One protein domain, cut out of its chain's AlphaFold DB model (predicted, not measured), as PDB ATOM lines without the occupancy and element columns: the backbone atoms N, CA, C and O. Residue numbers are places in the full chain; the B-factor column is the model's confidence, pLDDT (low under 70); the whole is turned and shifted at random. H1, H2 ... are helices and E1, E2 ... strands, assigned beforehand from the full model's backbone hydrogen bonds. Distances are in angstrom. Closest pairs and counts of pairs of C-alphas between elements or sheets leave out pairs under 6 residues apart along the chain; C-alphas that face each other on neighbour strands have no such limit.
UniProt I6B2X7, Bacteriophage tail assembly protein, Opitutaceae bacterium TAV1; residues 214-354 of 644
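This is residues 214 to 354 of the 644 residues of the protein "Bacteriophage tail assembly protein" of Opitutaceae bacterium TAV1 (UniProt I6B2X7). A small sheet of four short strands, E3 E4 E5 E6, lies near the middle, with the helical hairpin of H4 and H5 reaching away from it to one side and the hairpin of E1 and E2, together with H2 and E7, on the other. Residues 295 to 301, of which 301 belongs to E8 and the others to the loop between E7 and E8, stick out at one end, and the link of residues 244 to 255 reaches out at the opposite end. The printed part has 141 residues, with six named helices and eight named strands in the order E1 E2 E3 E4 H1 E5 E6 H2 E7 E8 H3 H4 H5 H6; both sheets are antiparallel and the class is mixed, helices and strands. The whole is compact, with a radius of gyration of the C-alphas of 16.2 A and spans of 52 by 35 by 28 A.

The larger sheet has E3, residues 229 to 231, E4, 239 to 243, E5, 264 to 266, and E6, 273 to 275. E1, residues 214 to 216, begins at C-alpha 214 (136.607, 118.510, 138.322), and E2 is 223 to 225. E7 is 289 to 292, and E8, 301 to 306, is 17.1 A long. H1 is 256 to 261, H2 278 to 286, 12.0 A long, and H3 308 to 311. H4, 314 to 328, is 20.9 A long from C-alpha 314 (128.072, 106.451, 142.722); H5 is 334 to 344, 14.4 A, and H6 350 to 353.

E4 forms a hairpin with E3 (N 240 and O 230, 2.8 A) and is the antiparallel neighbour of E5 (N 266 and O 241, 2.8 A); E5 and E6 form a hairpin (N 274 and O 265, 2.7 A). H4 only grazes this sheet with residues 314 to 318, and H2 with 280 to 284. H4 touches H1, closest C-alphas Ala 260 and Ala 315 at 4.5 A, at a shallow tilt of 16 degrees, opposite ways. H4 and H5 form a helical hairpin at a shallow tilt of 26 degrees, closest C-alphas Ala 324 and Leu 336 at 4.9 A. H3 touches H5, Ser 308 and Lys 343 at 5.1 A, and H2, Asn 285 and Val 310 at 7.1 A. In the hairpin E1 and E2, N 215 and O 224 are 2.9 A apart. The closest C-alphas of E1 and H2 are Trp 215 and Val 284, 5.4 A. E7 and E8 pair with no named strand and are near each other; H6 is near H5. Every O i to N i+4 pair is within hydrogen-bond range in H1, H2, H4 and H5; H3 and H6 are too short for one.

The C-alphas of Arg 250 and Thr 300 are the two farthest apart, 57.2 A. The printed part has no cut, and the one long link is E4 to H1. Mean pLDDT of the printed part is 89.9; residue 331 and residues 350 to 354 are under 70.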
ATOM      1  N   GLY A 214     136.073 119.545 139.194       96.31
ATOM      2  CA  GLY A 214     136.607 118.510 138.322       96.31
ATOM      3  C   GLY A 214     137.604 117.587 138.998       96.31
ATOM      4  O   GLY A 214     137.911 117.701 140.181       96.31
ATOM      5  N   TRP A 215     138.120 116.650 138.210       97.19
ATOM      6  CA  TRP A 215     139.110 115.660 138.628       97.19
ATOM      7  C   TRP A 215     140.033 115.290 137.464       97.19
ATOM      8  O   TRP A 215     139.679 115.465 136.294       97.19
ATOM      9  N   HIS A 216     141.212 114.749 137.776       98.00
ATOM     10  CA  HIS A 216     142.140 114.251 136.761       98.00
ATOM     11  C   HIS A 216     142.048 112.731 136.625       98.00
ATOM     12  O   HIS A 216     142.167 111.997 137.607       98.00
ATOM     13  N   CYS A 217     141.907 112.226 135.396       97.44
ATOM     14  CA  CYS A 217     141.915 110.781 135.146       97.44
ATOM     15  C   CYS A 217     143.236 110.125 135.587       97.44
ATOM     16  O   CYS A 217     144.310 110.630 135.267       97.44
ATOM     17  N   ARG A 218     143.181 108.959 136.252       96.12
ATOM     18  CA  ARG A 218     144.399 108.221 136.656       96.12
ATOM     19  C   ARG A 218     145.258 107.774 135.473       96.12
ATOM     20  O   ARG A 218     146.465 107.658 135.620       96.12
ATOM     21  N   GLU A 219     144.626 107.520 134.331       96.81
ATOM     22  CA  GLU A 219     145.296 106.986 133.147       96.81
ATOM     23  C   GLU A 219     145.862 108.119 132.282       96.81
ATOM     24  O   GLU A 219     147.069 108.266 132.121       96.81
ATOM     25  N   CYS A 220     144.988 108.980 131.754       96.56
ATOM     26  CA  CYS A 220     145.385 109.995 130.776       96.56
ATOM     27  C   CYS A 220     145.653 111.379 131.383       96.56
ATOM     28  O   CYS A 220     146.016 112.300 130.648       96.56
ATOM     29  N   ARG A 221     145.443 111.553 132.699       96.88
ATOM     30  CA  ARG A 221     145.592 112.816 133.456       96.88
ATOM     31  C   ARG A 221     144.766 113.999 132.947       96.88
ATOM     32  O   ARG A 221     144.976 115.125 133.392       96.88
ATOM     33  N   HIS A 222     143.816 113.754 132.050       96.19
ATOM     34  CA  HIS A 222     142.909 114.780 131.557       96.19
ATOM     35  C   HIS A 222     142.039 115.318 132.696       96.19
ATOM     36  O   HIS A 222     141.457 114.526 133.442       96.19
ATOM     37  N   HIS A 223     141.991 116.646 132.818       96.00
ATOM     38  CA  HIS A 223     141.139 117.368 133.759       96.00
ATOM     39  C   HIS A 223     139.746 117.512 133.161       96.00
ATOM     40  O   HIS A 223     139.610 118.004 132.043       96.00
ATOM     41  N   GLN A 224     138.729 117.054 133.882       92.75
ATOM     42  CA  GLN A 224     137.350 117.034 133.402       92.75
ATOM     43  C   GLN A 224     136.365 117.271 134.555       92.75
ATOM     44  O   GLN A 224     136.701 116.954 135.704       92.75
ATOM     45  N   PRO A 225     135.148 117.766 134.277       94.94
ATOM     46  CA  PRO A 225     134.092 117.887 135.279       94.94
ATOM     47  C   PRO A 225     133.777 116.563 135.986       94.94
ATOM     48  O   PRO A 225     133.748 115.495 135.364       94.94
ATOM     49  N   LEU A 226     133.482 116.624 137.288       96.06
ATOM     50  CA  LEU A 226     132.904 115.498 138.022       96.06
ATOM     51  C   LEU A 226     131.382 115.482 137.816       96.06
ATOM     52  O   LEU A 226     130.604 115.869 138.690       96.06
ATOM     53  N   ALA A 227     130.963 115.038 136.632       92.56
ATOM     54  CA  ALA A 227     129.569 115.055 136.205       92.56
ATOM     55  C   ALA A 227     128.895 113.677 136.305       92.56
ATOM     56  O   ALA A 227     129.513 112.636 136.065       92.56
ATOM     57  N   PHE A 228     127.594 113.673 136.620       94.69
ATOM     58  CA  PHE A 228     126.788 112.447 136.612       94.69
ATOM     59  C   PHE A 228     126.515 111.980 135.181       94.69
ATOM     60  O   PHE A 228     126.711 110.809 134.872       94.69
ATOM     61  N   PHE A 229     126.143 112.915 134.305       88.94
ATOM     62  CA  PHE A 229     126.019 112.698 132.867       88.94
ATOM     63  C   PHE A 229     127.110 113.467 132.132       88.94
ATOM     64  O   PHE A 229     127.311 114.654 132.382       88.94
ATOM     65  N   SER A 230     127.806 112.786 131.231       85.62
ATOM     66  CA  SER A 230     128.755 113.385 130.300       85.62
ATOM     67  C   SER A 230     128.839 112.518 129.043       85.62
ATOM     68  O   SER A 230     128.265 111.425 128.981       85.62
ATOM     69  N   GLU A 231     129.568 112.994 128.050       84.56
ATOM     70  CA  GLU A 231     129.798 112.325 126.775       84.56
ATOM     71  C   GLU A 231     131.302 112.225 126.530       84.56
ATOM     72  O   GLU A 231     132.092 112.977 127.110       84.56
ATOM     73  N   MET A 232     131.711 111.263 125.709       87.00
ATOM     74  CA  MET A 232     133.095 111.187 125.264       87.00
ATOM     75  C   MET A 232     133.416 112.389 124.365       87.00
ATOM     76  O   MET A 232     132.588 112.822 123.568       87.00
ATOM     77  N   LEU A 233     134.628 112.933 124.483       79.25
ATOM     78  CA  LEU A 233     135.062 114.105 123.713       79.25
ATOM     79  C   LEU A 233     135.209 113.812 122.214       79.25
ATOM     80  O   LEU A 233     135.093 114.723 121.401       79.25
ATOM     81  N   ASP A 234     135.506 112.564 121.863       83.62
ATOM     82  CA  ASP A 234     135.671 112.077 120.493       83.62
ATOM     83  C   ASP A 234     134.406 111.415 119.922       83.62
ATOM     84  O   ASP A 234     134.300 111.257 118.706       83.62
ATOM     85  N   ASP A 235     133.434 111.071 120.770       80.25
ATOM     86  CA  ASP A 235     132.154 110.484 120.368       80.25
ATOM     87  C   ASP A 235     131.013 110.895 121.309       80.25
ATOM     88  O   ASP A 235     130.778 110.282 122.355       80.25
ATOM     89  N   SER A 236     130.221 111.880 120.882       70.06
ATOM     90  CA  SER A 236     129.065 112.369 121.642       70.06
ATOM     91  C   SER A 236     127.973 111.312 121.866       70.06
ATOM     92  O   SER A 236     127.127 111.460 122.743       70.06
ATOM     93  N   ARG A 237     127.973 110.200 121.115       76.69
ATOM     94  CA  ARG A 237     127.001 109.108 121.311       76.69
ATOM     95  C   ARG A 237     127.393 108.181 122.455       76.69
ATOM     96  O   ARG A 237     126.542 107.450 122.974       76.69
ATOM     97  N   THR A 238     128.661 108.197 122.857       77.69
ATOM     98  CA  THR A 238     129.168 107.357 123.934       77.69
ATOM     99  C   THR A 238     129.144 108.118 125.253       77.69
ATOM    100  O   THR A 238     129.752 109.171 125.417       77.69
ATOM    101  N   ARG A 239     128.458 107.546 126.248       83.56
ATOM    102  CA  ARG A 239     128.355 108.141 127.587       83.56
ATOM    103  C   ARG A 239     129.682 108.088 128.344       83.56
ATOM    104  O   ARG A 239     130.349 107.049 128.353       83.56
ATOM    105  N   ALA A 240     129.971 109.168 129.060       88.38
ATOM    106  CA  ALA A 240     131.018 109.320 130.065       88.38
ATOM    107  C   ALA A 240     130.412 109.834 131.390       88.38
ATOM    108  O   ALA A 240     129.194 109.954 131.523       88.38
ATOM    109  N   GLY A 241     131.246 110.120 132.393       95.00
ATOM    110  CA  GLY A 241     130.764 110.458 133.736       95.00
ATOM    111  C   GLY A 241     130.357 109.196 134.494       95.00
ATOM    112  O   GLY A 241     131.094 108.210 134.476       95.00
ATOM    113  N   ILE A 242     129.205 109.191 135.162       97.06
ATOM    114  CA  ILE A 242     128.725 107.994 135.860       97.06
ATOM    115  C   ILE A 242     128.010 107.070 134.874       97.06
ATOM    116  O   ILE A 242     126.958 107.394 134.328       97.06
ATOM    117  N   VAL A 243     128.573 105.878 134.673       95.69
ATOM    118  CA  VAL A 243     128.017 104.838 133.800       95.69
ATOM    119  C   VAL A 243     127.684 103.585 134.605       95.69
ATOM    120  O   VAL A 243     128.316 103.284 135.616       95.69
ATOM    121  N   TRP A 244     126.680 102.837 134.159       96.69
ATOM    122  CA  TRP A 244     126.257 101.573 134.759       96.69
ATOM    123  C   TRP A 244     125.782 100.606 133.668       96.69
ATOM    124  O   TRP A 244     125.510 101.005 132.534       96.69
ATOM    125  N   SER A 245     125.711  99.319 133.992       94.75
ATOM    126  CA  SER A 245     125.254  98.274 133.078       94.75
ATOM    127  C   SER A 245     123.737  98.121 133.181       94.75
ATOM    128  O   SER A 245     123.193  98.155 134.284       94.75
ATOM    129  N   ASP A 246     123.047  97.942 132.049       91.25
ATOM    130  CA  ASP A 246     121.602  97.671 132.036       91.25
ATOM    131  C   ASP A 246     121.345  96.183 132.304       91.25
ATOM    132  O   ASP A 246     121.348  95.355 131.395       91.25
ATOM    133  N   ILE A 247     121.184  95.837 133.578       92.94
ATOM    134  CA  ILE A 247     120.954  94.466 134.033       92.94
ATOM    135  C   ILE A 247     119.453  94.262 134.232       92.94
ATOM    136  O   ILE A 247     118.806  94.994 134.984       92.94
ATOM    137  N   ARG A 248     118.900  93.244 133.572       90.50
ATOM    138  CA  ARG A 248     117.477  92.893 133.648       90.50
ATOM    139  C   ARG A 248     117.259  91.587 134.403       90.50
ATOM    140  O   ARG A 248     118.087  90.677 134.343       90.50
ATOM    141  N   GLY A 249     116.154  91.532 135.138       82.06
ATOM    142  CA  GLY A 249     115.675  90.345 135.830       82.06
ATOM    143  C   GLY A 249     115.061  89.322 134.872       82.06
ATOM    144  O   GLY A 249     114.983  89.525 133.660       82.06
ATOM    145  N   ARG A 250     114.598  88.201 135.438       81.50
ATOM    146  CA  ARG A 250     113.925  87.125 134.683       81.50
ATOM    147  C   ARG A 250     112.576  87.549 134.088       81.50
ATOM    148  O   ARG A 250     112.121  86.940 133.133       81.50
ATOM    149  N   ASP A 251     111.967  88.588 134.642       78.38
ATOM    150  CA  ASP A 251     110.719  89.214 134.200       78.38
ATOM    151  C   ASP A 251     110.921  90.267 133.089       78.38
ATOM    152  O   ASP A 251     109.969  90.916 132.662       78.38
ATOM    153  N   GLY A 252     112.164  90.476 132.634       81.31
ATOM    154  CA  GLY A 252     112.515  91.492 131.640       81.31
ATOM    155  C   GLY A 252     112.541  92.929 132.181       81.31
ATOM    156  O   GLY A 252     112.910  93.847 131.431       81.31
ATOM    157  N   GLN A 253     112.207  93.139 133.462       79.44
ATOM    158  CA  GLN A 253     112.306  94.437 134.124       79.44
ATOM    159  C   GLN A 253     113.751  94.734 134.532       79.44
ATOM    160  O   GLN A 253     114.578  93.839 134.706       79.44
ATOM    161  N   ARG A 254     114.083  96.021 134.659       85.38
ATOM    162  CA  ARG A 254     115.421  96.454 135.077       85.38
ATOM    163  C   ARG A 254     115.625  96.152 136.561       85.38
ATOM    164  O   ARG A 254     114.878  96.655 137.396       85.38
ATOM    165  N   ASP A 255     116.679  95.410 136.882       92.75
ATOM    166  CA  ASP A 255     117.109  95.180 138.259       92.75
ATOM    167  C   ASP A 255     117.918  96.395 138.729       92.75
ATOM    168  O   ASP A 255     119.103  96.548 138.416       92.75
ATOM    169  N   ILE A 256     117.244  97.305 139.434       92.81
ATOM    170  CA  ILE A 256     117.820  98.585 139.859       92.81
ATOM    171  C   ILE A 256     119.049  98.381 140.746       92.81
ATOM    172  O   ILE A 256     120.026  99.113 140.592       92.81
ATOM    173  N   ASP A 257     119.018  97.410 141.659       95.25
ATOM    174  CA  ASP A 257     120.099  97.220 142.622       95.25
ATOM    175  C   ASP A 257     121.346  96.641 141.960       95.25
ATOM    176  O   ASP A 257     122.451  97.123 142.223       95.25
ATOM    177  N   ARG A 258     121.191  95.693 141.027       96.06
ATOM    178  CA  ARG A 258     122.325  95.193 140.234       96.06
ATOM    179  C   ARG A 258     122.868  96.251 139.277       96.06
ATOM    180  O   ARG A 258     124.085  96.373 139.152       96.06
ATOM    181  N   CYS A 259     122.000  97.043 138.641       95.25
ATOM    182  CA  CYS A 259     122.432  98.178 137.819       95.25
ATOM    183  C   CYS A 259     123.265  99.159 138.652       95.25
ATOM    184  O   CYS A 259     124.393  99.481 138.282       95.25
ATOM    185  N   ALA A 260     122.748  99.579 139.807       96.56
ATOM    186  CA  ALA A 260     123.430 100.483 140.722       96.56
ATOM    187  C   ALA A 260     124.780  99.930 141.199       96.56
ATOM    188  O   ALA A 260     125.767 100.657 141.184       96.56
ATOM    189  N   ALA A 261     124.855  98.646 141.557       96.62
ATOM    190  CA  ALA A 261     126.103  98.002 141.975       96.62
ATOM    191  C   ALA A 261     127.174  97.962 140.869       96.62
ATOM    192  O   ALA A 261     128.359  97.865 141.165       96.62
ATOM    193  N   SER A 262     126.772  98.061 139.599       96.94
ATOM    194  CA  SER A 262     127.687  98.136 138.454       96.94
ATOM    195  C   SER A 262     128.139  99.560 138.108       96.94
ATOM    196  O   SER A 262     128.732  99.762 137.044       96.94
ATOM    197  N   ALA A 263     127.814 100.557 138.938       97.81
ATOM    198  CA  ALA A 263     128.186 101.944 138.699       97.81
ATOM    199  C   ALA A 263     129.711 102.128 138.704       97.81
ATOM    200  O   ALA A 263     130.419 101.616 139.570       97.81
ATOM    201  N   ARG A 264     130.213 102.898 137.740       97.12
ATOM    202  CA  ARG A 264     131.616 103.301 137.650       97.12
ATOM    203  C   ARG A 264     131.741 104.683 137.026       97.12
ATOM    204  O   ARG A 264     130.866 105.122 136.281       97.12
ATOM    205  N   LEU A 265     132.834 105.367 137.338       97.62
ATOM    206  CA  LEU A 265     133.176 106.660 136.759       97.62
ATOM    207  C   LEU A 265     134.016 106.444 135.498       97.62
ATOM    208  O   LEU A 265     135.071 105.821 135.560       97.62
ATOM    209  N   ARG A 266     133.570 106.961 134.356       97.50
ATOM    210  CA  ARG A 266     134.246 106.839 133.061       97.50
ATOM    211  C   ARG A 266     134.811 108.186 132.618       97.50
ATOM    212  O   ARG A 266     134.083 109.175 132.556       97.50
ATOM    213  N   CYS A 267     136.099 108.216 132.278       96.31
ATOM    214  CA  CYS A 267     136.749 109.408 131.733       96.31
ATOM    215  C   CYS A 267     136.242 109.735 130.319       96.31
ATOM    216  O   CYS A 267     136.262 108.857 129.460       96.31
ATOM    217  N   CYS A 268     135.892 111.000 130.060       91.44
ATOM    218  CA  CYS A 268     135.400 111.486 128.767       91.44
ATOM    219  C   CYS A 268     136.457 111.506 127.653       91.44
ATOM    220  O   CYS A 268     136.106 111.621 126.488       91.44
ATOM    221  N   ARG A 269     137.752 111.402 127.977       92.31
ATOM    222  CA  ARG A 269     138.825 111.448 126.971       92.31
ATOM    223  C   ARG A 269     139.356 110.077 126.575       92.31
ATOM    224  O   ARG A 269     139.547 109.820 125.399       92.31
ATOM    225  N   CYS A 270     139.687 109.226 127.546       95.19
ATOM    226  CA  CYS A 270     140.304 107.919 127.268       95.19
ATOM    227  C   CYS A 270     139.371 106.728 127.506       95.19
ATOM    228  O   CYS A 270     139.782 105.591 127.297       95.19
ATOM    229  N   GLY A 271     138.157 106.954 128.018       95.88
ATOM    230  CA  GLY A 271     137.177 105.896 128.265       95.88
ATOM    231  C   GLY A 271     137.511 104.986 129.448       95.88
ATOM    232  O   GLY A 271     136.747 104.066 129.735       95.88
ATOM    233  N   ARG A 272     138.622 105.227 130.164       97.50
ATOM    234  CA  ARG A 272     138.992 104.432 131.340       97.50
ATOM    235  C   ARG A 272     137.886 104.506 132.388       97.50
ATOM    236  O   ARG A 272     137.460 105.595 132.781       97.50
ATOM    237  N   GLU A 273     137.466 103.334 132.846       97.69
ATOM    238  CA  GLU A 273     136.498 103.173 133.921       97.69
ATOM    239  C   GLU A 273     137.201 103.028 135.277       97.69
ATOM    240  O   GLU A 273     138.218 102.339 135.408       97.69
ATOM    241  N   HIS A 274     136.645 103.687 136.288       96.81
ATOM    242  CA  HIS A 274     137.103 103.684 137.669       96.81
ATOM    243  C   HIS A 274     135.973 103.156 138.566       96.81
ATOM    244  O   HIS A 274     134.889 103.752 138.568       96.81
ATOM    245  N   PRO A 275     136.188 102.053 139.306       96.50
ATOM    246  CA  PRO A 275     135.140 101.426 140.111       96.50
ATOM    247  C   PRO A 275     134.675 102.341 141.252       96.50
ATOM    248  O   PRO A 275     135.439 103.186 141.726       96.50
ATOM    249  N   ASP A 276     133.428 102.170 141.697       96.06
ATOM    250  CA  ASP A 276     132.845 102.898 142.833       96.06
ATOM    251  C   ASP A 276     133.392 102.387 144.179       96.06
ATOM    252  O   ASP A 276     132.714 101.693 144.932       96.06
ATOM    253  N   GLU A 277     134.650 102.716 144.467       95.31
ATOM    254  CA  GLU A 277     135.394 102.240 145.635       95.31
ATOM    255  C   GLU A 277     136.147 103.381 146.339       95.31
ATOM    256  O   GLU A 277     136.486 104.382 145.693       95.31
ATOM    257  N   PRO A 278     136.497 103.229 147.636       94.75
ATOM    258  CA  PRO A 278     137.193 104.257 148.411       94.75
ATOM    259  C   PRO A 278     138.436 104.835 147.735       94.75
ATOM    260  O   PRO A 278     138.617 106.050 147.734       94.75
ATOM    261  N   ALA A 279     139.248 103.993 147.087       95.19
ATOM    262  CA  ALA A 279     140.434 104.451 146.372       95.19
ATOM    263  C   ALA A 279     140.070 105.441 145.251       95.19
ATOM    264  O   ALA A 279     140.725 106.474 145.093       95.19
ATOM    265  N   THR A 280     139.028 105.157 144.464       95.88
ATOM    266  CA  THR A 280     138.562 106.060 143.402       95.88
ATOM    267  C   THR A 280     138.110 107.391 143.987       95.88
ATOM    268  O   THR A 280     138.522 108.429 143.479       95.88
ATOM    269  N   TRP A 281     137.329 107.374 145.069       94.50
ATOM    270  CA  TRP A 281     136.831 108.596 145.710       94.50
ATOM    271  C   TRP A 281     137.968 109.456 146.266       94.50
ATOM    272  O   TRP A 281     138.007 110.661 146.020       94.50
ATOM    273  N   GLU A 282     138.929 108.830 146.950       95.06
ATOM    274  CA  GLU A 282     140.120 109.506 147.460       95.06
ATOM    275  C   GLU A 282     140.920 110.143 146.323       95.06
ATOM    276  O   GLU A 282     141.302 111.307 146.416       95.06
ATOM    277  N   HIS A 283     141.115 109.431 145.211       95.94
ATOM    278  CA  HIS A 283     141.785 109.984 144.030       95.94
ATOM    279  C   HIS A 283     141.014 111.141 143.402       95.94
ATOM    280  O   HIS A 283     141.613 112.152 143.051       95.94
ATOM    281  N   VAL A 284     139.694 111.025 143.250       96.19
ATOM    282  CA  VAL A 284     138.857 112.099 142.690       96.19
ATOM    283  C   VAL A 284     138.966 113.366 143.540       96.19
ATOM    284  O   VAL A 284     139.125 114.448 142.988       96.19
ATOM    285  N   ASN A 285     138.962 113.245 144.869       95.88
ATOM    286  CA  ASN A 285     139.139 114.386 145.764       95.88
ATOM    287  C   ASN A 285     140.586 114.924 145.761       95.88
ATOM    288  O   ASN A 285     140.799 116.125 145.619       95.88
ATOM    289  N   THR A 286     141.600 114.060 145.876       96.00
ATOM    290  CA  THR A 286     143.020 114.467 145.950       96.00
ATOM    291  C   THR A 286     143.591 114.966 144.624       96.00
ATOM    292  O   THR A 286     144.514 115.778 144.623       96.00
ATOM    293  N   SER A 287     143.049 114.531 143.491       95.94
ATOM    294  CA  SER A 287     143.368 115.099 142.180       95.94
ATOM    295  C   SER A 287     142.424 116.232 141.781       95.94
ATOM    296  O   SER A 287     142.611 116.810 140.721       95.94
ATOM    297  N   GLY A 288     141.407 116.531 142.589       95.81
ATOM    298  CA  GLY A 288     140.356 117.467 142.229       95.81
ATOM    299  C   GLY A 288     140.811 118.922 142.201       95.81
ATOM    300  O   GLY A 288     141.578 119.371 143.065       95.81
ATOM    301  N   ASP A 289     140.304 119.639 141.201       96.25
ATOM    302  CA  ASP A 289     140.448 121.084 141.034       96.25
ATOM    303  C   ASP A 289     139.307 121.635 140.162       96.25
ATOM    304  O   ASP A 289     138.667 120.888 139.412       96.25
ATOM    305  N   TYR A 290     139.052 122.938 140.246       97.88
ATOM    306  CA  TYR A 290     137.984 123.605 139.504       97.88
ATOM    307  C   TYR A 290     138.378 123.920 138.057       97.88
ATOM    308  O   TYR A 290     139.451 124.457 137.788       97.88
ATOM    309  N   LEU A 291     137.462 123.665 137.121       95.06
ATOM    310  CA  LEU A 291     137.531 124.165 135.750       95.06
ATOM    311  C   LEU A 291     136.835 125.524 135.671       95.06
ATOM    312  O   LEU A 291     135.653 125.623 135.987       95.06
ATOM    313  N   CYS A 292     137.539 126.562 135.217       95.44
ATOM    314  CA  CYS A 292     136.915 127.849 134.909       95.44
ATOM    315  C   CYS A 292     136.201 127.760 133.556       95.44
ATOM    316  O   CYS A 292     136.857 127.597 132.529       95.44
ATOM    317  N   LEU A 293     134.874 127.883 133.558       90.06
ATOM    318  CA  LEU A 293     134.056 127.794 132.345       90.06
ATOM    319  C   LEU A 293     133.987 129.127 131.589       90.06
ATOM    320  O   LEU A 293     133.891 129.120 130.367       90.06
ATOM    321  N   ASP A 294     134.077 130.259 132.298       90.81
ATOM    322  CA  ASP A 294     133.947 131.605 131.712       90.81
ATOM    323  C   ASP A 294     135.154 132.508 132.045       90.81
ATOM    324  O   ASP A 294     135.005 133.504 132.760       90.81
ATOM    325  N   PRO A 295     136.375 132.198 131.569       92.12
ATOM    326  CA  PRO A 295     137.598 132.906 131.971       92.12
ATOM    327  C   PRO A 295     137.582 134.420 131.695       92.12
ATOM    328  O   PRO A 295     138.280 135.167 132.386       92.12
ATOM    329  N   ASP A 296     136.760 134.877 130.748       92.12
ATOM    330  CA  ASP A 296     136.670 136.281 130.334       92.12
ATOM    331  C   ASP A 296     135.725 137.131 131.206       92.12
ATOM    332  O   ASP A 296     135.830 138.357 131.228       92.12
ATOM    333  N   ARG A 297     134.804 136.517 131.963       93.06
ATOM    334  CA  ARG A 297     133.826 137.242 132.806       93.06
ATOM    335  C   ARG A 297     134.506 137.854 134.032       93.06
ATOM    336  O   ARG A 297     135.478 137.292 134.491       93.06
ATOM    337  N   SER A 298     134.046 138.955 134.629       92.81
ATOM    338  CA  SER A 298     134.707 139.518 135.832       92.81
ATOM    339  C   SER A 298     134.801 138.524 137.008       92.81
ATOM    340  O   SER A 298     133.899 137.718 137.217       92.81
ATOM    341  N   VAL A 299     135.867 138.615 137.816       95.56
ATOM    342  CA  VAL A 299     136.010 137.868 139.086       95.56
ATOM    343  C   VAL A 299     135.232 138.492 140.249       95.56
ATOM    344  O   VAL A 299     135.194 137.917 141.330       95.56
ATOM    345  N   THR A 300     134.615 139.662 140.068       96.06
ATOM    346  CA  THR A 300     133.837 140.317 141.134       96.06
ATOM    347  C   THR A 300     132.659 139.467 141.603       96.06
ATOM    348  O   THR A 300     132.359 139.444 142.797       96.06
ATOM    349  N   ASN A 301     132.040 138.728 140.684       96.25
ATOM    350  CA  ASN A 301     131.005 137.742 140.964       96.25
ATOM    351  C   ASN A 301     131.499 136.376 140.470       96.25
ATOM    352  O   ASN A 301     131.779 136.216 139.282       96.25
ATOM    353  N   VAL A 302     131.634 135.402 141.368       98.50
ATOM    354  CA  VAL A 302     132.062 134.038 141.036       98.50
ATOM    355  C   VAL A 302     130.982 133.043 141.414       98.50
ATOM    356  O   VAL A 302     130.363 133.147 142.469       98.50
ATOM    357  N   SER A 303     130.776 132.052 140.556       98.50
ATOM    358  CA  SER A 303     129.786 131.001 140.760       98.50
ATOM    359  C   SER A 303     130.459 129.645 140.695       98.50
ATOM    360  O   SER A 303     131.068 129.292 139.694       98.50
ATOM    361  N   LEU A 304     130.400 128.892 141.782       98.62
ATOM    362  CA  LEU A 304     131.015 127.581 141.906       98.62
ATOM    363  C   LEU A 304     129.928 126.519 141.929       98.62
ATOM    364  O   LEU A 304     128.890 126.700 142.567       98.62
ATOM    365  N   HIS A 305     130.190 125.406 141.255       98.38
ATOM    366  CA  HIS A 305     129.288 124.272 141.210       98.38
ATOM    367  C   HIS A 305     129.986 122.971 141.608       98.38
ATOM    368  O   HIS A 305     131.121 122.696 141.205       98.38
ATOM    369  N   TRP A 306     129.297 122.173 142.426       98.00
ATOM    370  CA  TRP A 306     129.643 120.776 142.667       98.00
ATOM    371  C   TRP A 306     128.413 119.960 143.066       98.00
ATOM    372  O   TRP A 306     127.583 120.364 143.883       98.00
ATOM    373  N   SER A 307     128.325 118.743 142.541       96.56
ATOM    374  CA  SER A 307     127.236 117.822 142.861       96.56
ATOM    375  C   SER A 307     127.537 116.968 144.099       96.56
ATOM    376  O   SER A 307     128.640 116.957 144.645       96.56
ATOM    377  N   SER A 308     126.562 116.155 144.509       96.38
ATOM    378  CA  SER A 308     126.720 115.146 145.570       96.38
ATOM    379  C   SER A 308     127.759 114.064 145.249       96.38
ATOM    380  O   SER A 308     128.095 113.275 146.131       96.38
ATOM    381  N   LEU A 309     128.296 114.023 144.022       95.81
ATOM    382  CA  LEU A 309     129.359 113.095 143.630       95.81
ATOM    383  C   LEU A 309     130.649 113.276 144.435       95.81
ATOM    384  O   LEU A 309     131.405 112.313 144.572       95.81
ATOM    385  N   VAL A 310     130.879 114.462 145.013       95.25
ATOM    386  CA  VAL A 310     132.042 114.728 145.880       95.25
ATOM    387  C   VAL A 310     132.074 113.843 147.132       95.25
ATOM    388  O   VAL A 310     133.142 113.607 147.683       95.25
ATOM    389  N   ASN A 311     130.929 113.298 147.562       89.69
ATOM    390  CA  ASN A 311     130.839 112.428 148.739       89.69
ATOM    391  C   ASN A 311     131.261 110.966 148.472       89.69
ATOM    392  O   ASN A 311     131.262 110.155 149.403       89.69
ATOM    393  N   GLY A 312     131.569 110.604 147.220       75.31
ATOM    394  CA  GLY A 312     131.680 109.204 146.794       75.31
ATOM    395  C   GLY A 312     130.333 108.468 146.882       75.31
ATOM    396  O   GLY A 312     129.346 109.029 147.361       75.31
ATOM    397  N   ARG A 313     130.274 107.197 146.459       87.62
ATOM    398  CA  ARG A 313     129.063 106.330 146.427       87.62
ATOM    399  C   ARG A 313     128.171 106.523 145.195       87.62
ATOM    400  O   ARG A 313     126.964 106.772 145.300       87.62
ATOM    401  N   TYR A 314     128.757 106.356 144.015       95.38
ATOM    402  CA  TYR A 314     128.072 106.451 142.722       95.38
ATOM    403  C   TYR A 314     126.880 105.493 142.613       95.38
ATOM    404  O   TYR A 314     125.819 105.895 142.134       95.38
ATOM    405  N   ALA A 315     126.994 104.274 143.143       96.31
ATOM    406  CA  ALA A 315     125.918 103.288 143.169       96.31
ATOM    407  C   ALA A 315     124.650 103.820 143.857       96.31
ATOM    408  O   ALA A 315     123.534 103.586 143.391       96.31
ATOM    409  N   SER A 316     124.796 104.581 144.947       95.56
ATOM    410  CA  SER A 316     123.645 105.162 145.648       95.56
ATOM    411  C   SER A 316     122.906 106.178 144.778       95.56
ATOM    412  O   SER A 316     121.678 106.168 144.738       95.56
ATOM    413  N   LEU A 317     123.648 107.027 144.064       96.19
ATOM    414  CA  LEU A 317     123.071 108.039 143.181       96.19
ATOM    415  C   LEU A 317     122.428 107.399 141.942       96.19
ATOM    416  O   LEU A 317     121.331 107.793 141.559       96.19
ATOM    417  N   VAL A 318     123.049 106.363 141.366       97.12
ATOM    418  CA  VAL A 318     122.455 105.589 140.262       97.12
ATOM    419  C   VAL A 318     121.147 104.929 140.695       97.12
ATOM    420  O   VAL A 318     120.156 105.013 139.973       97.12
ATOM    421  N   ARG A 319     121.099 104.323 141.889       96.88
ATOM    422  CA  ARG A 319     119.863 103.747 142.441       96.88
ATOM    423  C   ARG A 319     118.757 104.794 142.562       96.88
ATOM    424  O   ARG A 319     117.627 104.530 142.153       96.88
ATOM    425  N   GLU A 320     119.070 105.960 143.125       95.56
ATOM    426  CA  GLU A 320     118.113 107.059 143.296       95.56
ATOM    427  C   GLU A 320     117.590 107.558 141.943       95.56
ATOM    428  O   GLU A 320     116.377 107.633 141.747       95.56
ATOM    429  N   PHE A 321     118.483 107.773 140.973       94.75
ATOM    430  CA  PHE A 321     118.123 108.167 139.612       94.75
ATOM    431  C   PHE A 321     117.229 107.135 138.913       94.75
ATOM    432  O   PHE A 321     116.216 107.485 138.306       94.75
ATOM    433  N   LEU A 322     117.569 105.845 138.987       92.44
ATOM    434  CA  LEU A 322     116.790 104.787 138.339       92.44
ATOM    435  C   LEU A 322     115.392 104.643 138.955       92.44
ATOM    436  O   LEU A 322     114.422 104.503 138.210       92.44
ATOM    437  N   ARG A 323     115.267 104.746 140.286       91.62
ATOM    438  CA  ARG A 323     113.962 104.766 140.974       91.62
ATOM    439  C   ARG A 323     113.145 105.994 140.587       91.62
ATOM    440  O   ARG A 323     111.965 105.862 140.276       91.62
ATOM    441  N   ALA A 324     113.776 107.167 140.531       86.06
ATOM    442  CA  ALA A 324     113.117 108.391 140.090       86.06
ATOM    443  C   ALA A 324     112.576 108.266 138.654       86.06
ATOM    444  O   ALA A 324     111.440 108.651 138.388       86.06
ATOM    445  N   ASN A 325     113.332 107.647 137.742       83.94
ATOM    446  CA  ASN A 325     112.861 107.377 136.380       83.94
ATOM    447  C   ASN A 325     111.729 106.344 136.317       83.94
ATOM    448  O   ASN A 325     110.862 106.444 135.452       83.94
ATOM    449  N   GLN A 326     111.714 105.349 137.205       82.75
ATOM    450  CA  GLN A 326     110.604 104.400 137.283       82.75
ATOM    451  C   GLN A 326     109.305 105.100 137.702       82.75
ATOM    452  O   GLN A 326     108.265 104.846 137.102       82.75
ATOM    453  N   ILE A 327     109.378 106.023 138.665       73.69
ATOM    454  CA  ILE A 327     108.230 106.827 139.110       73.69
ATOM    455  C   ILE A 327     107.814 107.845 138.033       73.69
ATOM    456  O   ILE A 327     106.622 108.017 137.789       73.69
ATOM    457  N   LYS A 328     108.770 108.428 137.291       78.25
ATOM    458  CA  LYS A 328     108.481 109.292 136.126       78.25
ATOM    459  C   LYS A 328     107.588 108.592 135.103       78.25
ATOM    460  O   LYS A 328     106.670 109.212 134.578       78.25
ATOM    461  N   LYS A 329     107.813 107.299 134.839       71.00
ATOM    462  CA  LYS A 329     106.969 106.509 133.918       71.00
ATOM    463  C   LYS A 329     105.516 106.373 134.387       71.00
ATOM    464  O   LYS A 329     104.658 106.073 133.571       71.00
ATOM    465  N   GLN A 330     105.249 106.598 135.671       71.75
ATOM    466  CA  GLN A 330     103.910 106.602 136.264       71.75
ATOM    467  C   GLN A 330     103.283 108.010 136.283       71.75
ATOM    468  O   GLN A 330     102.205 108.187 136.838       71.75
ATOM    469  N   GLY A 331     103.949 109.016 135.700       58.03
ATOM    470  CA  GLY A 331     103.448 110.388 135.580       58.03
ATOM    471  C   GLY A 331     103.935 111.362 136.656       58.03
ATOM    472  O   GLY A 331     103.674 112.554 136.536       58.03
ATOM    473  N   ASN A 332     104.680 110.906 137.671       73.75
ATOM    474  CA  ASN A 332     105.208 111.778 138.725       73.75
ATOM    475  C   ASN A 332     106.693 112.117 138.487       73.75
ATOM    476  O   ASN A 332     107.573 111.263 138.603       73.75
ATOM    477  N   THR A 333     106.977 113.382 138.170       80.12
ATOM    478  CA  THR A 333     108.326 113.902 137.897       80.12
ATOM    479  C   THR A 333     109.052 114.428 139.136       80.12
ATOM    480  O   THR A 333     110.267 114.626 139.066       80.12
ATOM    481  N   ASP A 334     108.378 114.594 140.278       84.00
ATOM    482  CA  ASP A 334     108.955 115.198 141.486       84.00
ATOM    483  C   ASP A 334     110.218 114.491 141.992       84.00
ATOM    484  O   ASP A 334     111.169 115.178 142.376       84.00
ATOM    485  N   PRO A 335     110.304 113.143 142.008       85.56
ATOM    486  CA  PRO A 335     111.529 112.473 142.430       85.56
ATOM    487  C   PRO A 335     112.703 112.775 141.499       85.56
ATOM    488  O   PRO A 335     113.836 112.902 141.961       85.56
ATOM    489  N   LEU A 336     112.437 112.911 140.197       87.44
ATOM    490  CA  LEU A 336     113.471 113.240 139.225       87.44
ATOM    491  C   LEU A 336     113.913 114.690 139.395       87.44
ATOM    492  O   LEU A 336     115.107 114.947 139.499       87.44
ATOM    493  N   LYS A 337     112.961 115.613 139.532       88.94
ATOM    494  CA  LYS A 337     113.231 117.017 139.850       88.94
ATOM    495  C   LYS A 337     114.106 117.158 141.095       88.94
ATOM    496  O   LYS A 337     115.165 117.782 141.048       88.94
ATOM    497  N   LYS A 338     113.735 116.478 142.187       92.69
ATOM    498  CA  LYS A 338     114.527 116.427 143.427       92.69
ATOM    499  C   LYS A 338     115.920 115.843 143.195       92.69
ATOM    500  O   LYS A 338     116.875 116.333 143.786       92.69
ATOM    501  N   PHE A 339     116.069 114.828 142.347       94.50
ATOM    502  CA  PHE A 339     117.388 114.290 142.017       94.50
ATOM    503  C   PHE A 339     118.277 115.347 141.340       94.50
ATOM    504  O   PHE A 339     119.395 115.590 141.797       94.50
ATOM    505  N   TYR A 340     117.775 116.033 140.312       94.06
ATOM    506  CA  TYR A 340     118.524 117.082 139.613       94.06
ATOM    507  C   TYR A 340     118.866 118.264 140.531       94.06
ATOM    508  O   TYR A 340     120.039 118.606 140.684       94.06
ATOM    509  N   GLN A 341     117.875 118.820 141.227       95.12
ATOM    510  CA  GLN A 341     118.068 119.976 142.105       95.12
ATOM    511  C   GLN A 341     118.937 119.647 143.320       95.12
ATOM    512  O   GLN A 341     119.926 120.328 143.583       95.12
ATOM    513  N   LYS A 342     118.604 118.580 144.057       96.00
ATOM    514  CA  LYS A 342     119.246 118.279 145.344       96.00
ATOM    515  C   LYS A 342     120.555 117.520 145.188       96.00
ATOM    516  O   LYS A 342     121.479 117.739 145.968       96.00
ATOM    517  N   LYS A 343     120.640 116.574 144.246       96.12
ATOM    518  CA  LYS A 343     121.827 115.717 144.099       96.12
ATOM    519  C   LYS A 343     122.805 116.279 143.094       96.12
ATOM    520  O   LYS A 343     123.984 116.390 143.430       96.12
ATOM    521  N   LEU A 344     122.323 116.626 141.904       95.62
ATOM    522  CA  LEU A 344     123.177 117.157 140.845       95.62
ATOM    523  C   LEU A 344     123.464 118.647 140.993       95.62
ATOM    524  O   LEU A 344     124.426 119.086 140.385       95.62
ATOM    525  N   ALA A 345     122.700 119.363 141.828       96.75
ATOM    526  CA  ALA A 345     122.788 120.813 141.998       96.75
ATOM    527  C   ALA A 345     122.497 121.584 140.706       96.75
ATOM    528  O   ALA A 345     123.085 122.620 140.439       96.75
ATOM    529  N   GLN A 346     121.565 121.078 139.902       92.88
ATOM    530  CA  GLN A 346     121.191 121.694 138.634       92.88
ATOM    531  C   GLN A 346     119.871 122.440 138.764       92.88
ATOM    532  O   GLN A 346     118.952 121.978 139.446       92.88
ATOM    533  N   MET A 347     119.783 123.585 138.091       91.50
ATOM    534  CA  MET A 347     118.524 124.305 137.939       91.50
ATOM    535  C   MET A 347     117.543 123.426 137.168       91.50
ATOM    536  O   MET A 347     117.923 122.706 136.244       91.50
ATOM    537  N   TRP A 348     116.286 123.439 137.591       86.19
ATOM    538  CA  TRP A 348     115.237 122.671 136.943       86.19
ATOM    539  C   TRP A 348     114.416 123.575 136.039       86.19
ATOM    540  O   TRP A 348     113.851 124.572 136.490       86.19
ATOM    541  N   SER A 349     114.280 123.178 134.782       79.81
ATOM    542  CA  SER A 349     113.147 123.567 133.959       79.81
ATOM    543  C   SER A 349     112.287 122.354 133.683       79.81
ATOM    544  O   SER A 349     112.779 121.253 133.431       79.81
ATOM    545  N   ASP A 350     110.976 122.573 133.642       64.12
ATOM    546  CA  ASP A 350     110.079 121.542 133.133       64.12
ATOM    547  C   ASP A 350     110.418 121.207 131.679       64.12
ATOM    548  O   ASP A 350     110.357 120.039 131.325       64.12
ATOM    549  N   ALA A 351     110.938 122.168 130.905       47.00
ATOM    550  CA  ALA A 351     111.479 121.945 129.564       47.00
ATOM    551  C   ALA A 351     112.691 120.987 129.527       47.00
ATOM    552  O   ALA A 351     112.818 120.220 128.581       47.00
ATOM    553  N   ALA A 352     113.571 120.961 130.537       37.91
ATOM    554  CA  ALA A 352     114.667 119.984 130.626       37.91
ATOM    555  C   ALA A 352     114.192 118.572 131.033       37.91
ATOM    556  O   ALA A 352     114.868 117.577 130.766       37.91
ATOM    557  N   ALA A 353     113.011 118.456 131.654       40.72
ATOM    558  CA  ALA A 353     112.348 117.172 131.898       40.72
ATOM    559  C   ALA A 353     111.724 116.573 130.624       40.72
ATOM    560  O   ALA A 353     111.429 115.363 130.577       40.72
ATOM    561  N   GLU A 354     111.513 117.427 129.621       46.19
ATOM    562  CA  GLU A 354     111.043 117.110 128.281       46.19
ATOM    563  C   GLU A 354     112.255 116.659 127.452       46.19
ATOM    564  O   GLU A 354     112.892 117.425 126.736       46.19
TER     565      GLU A 354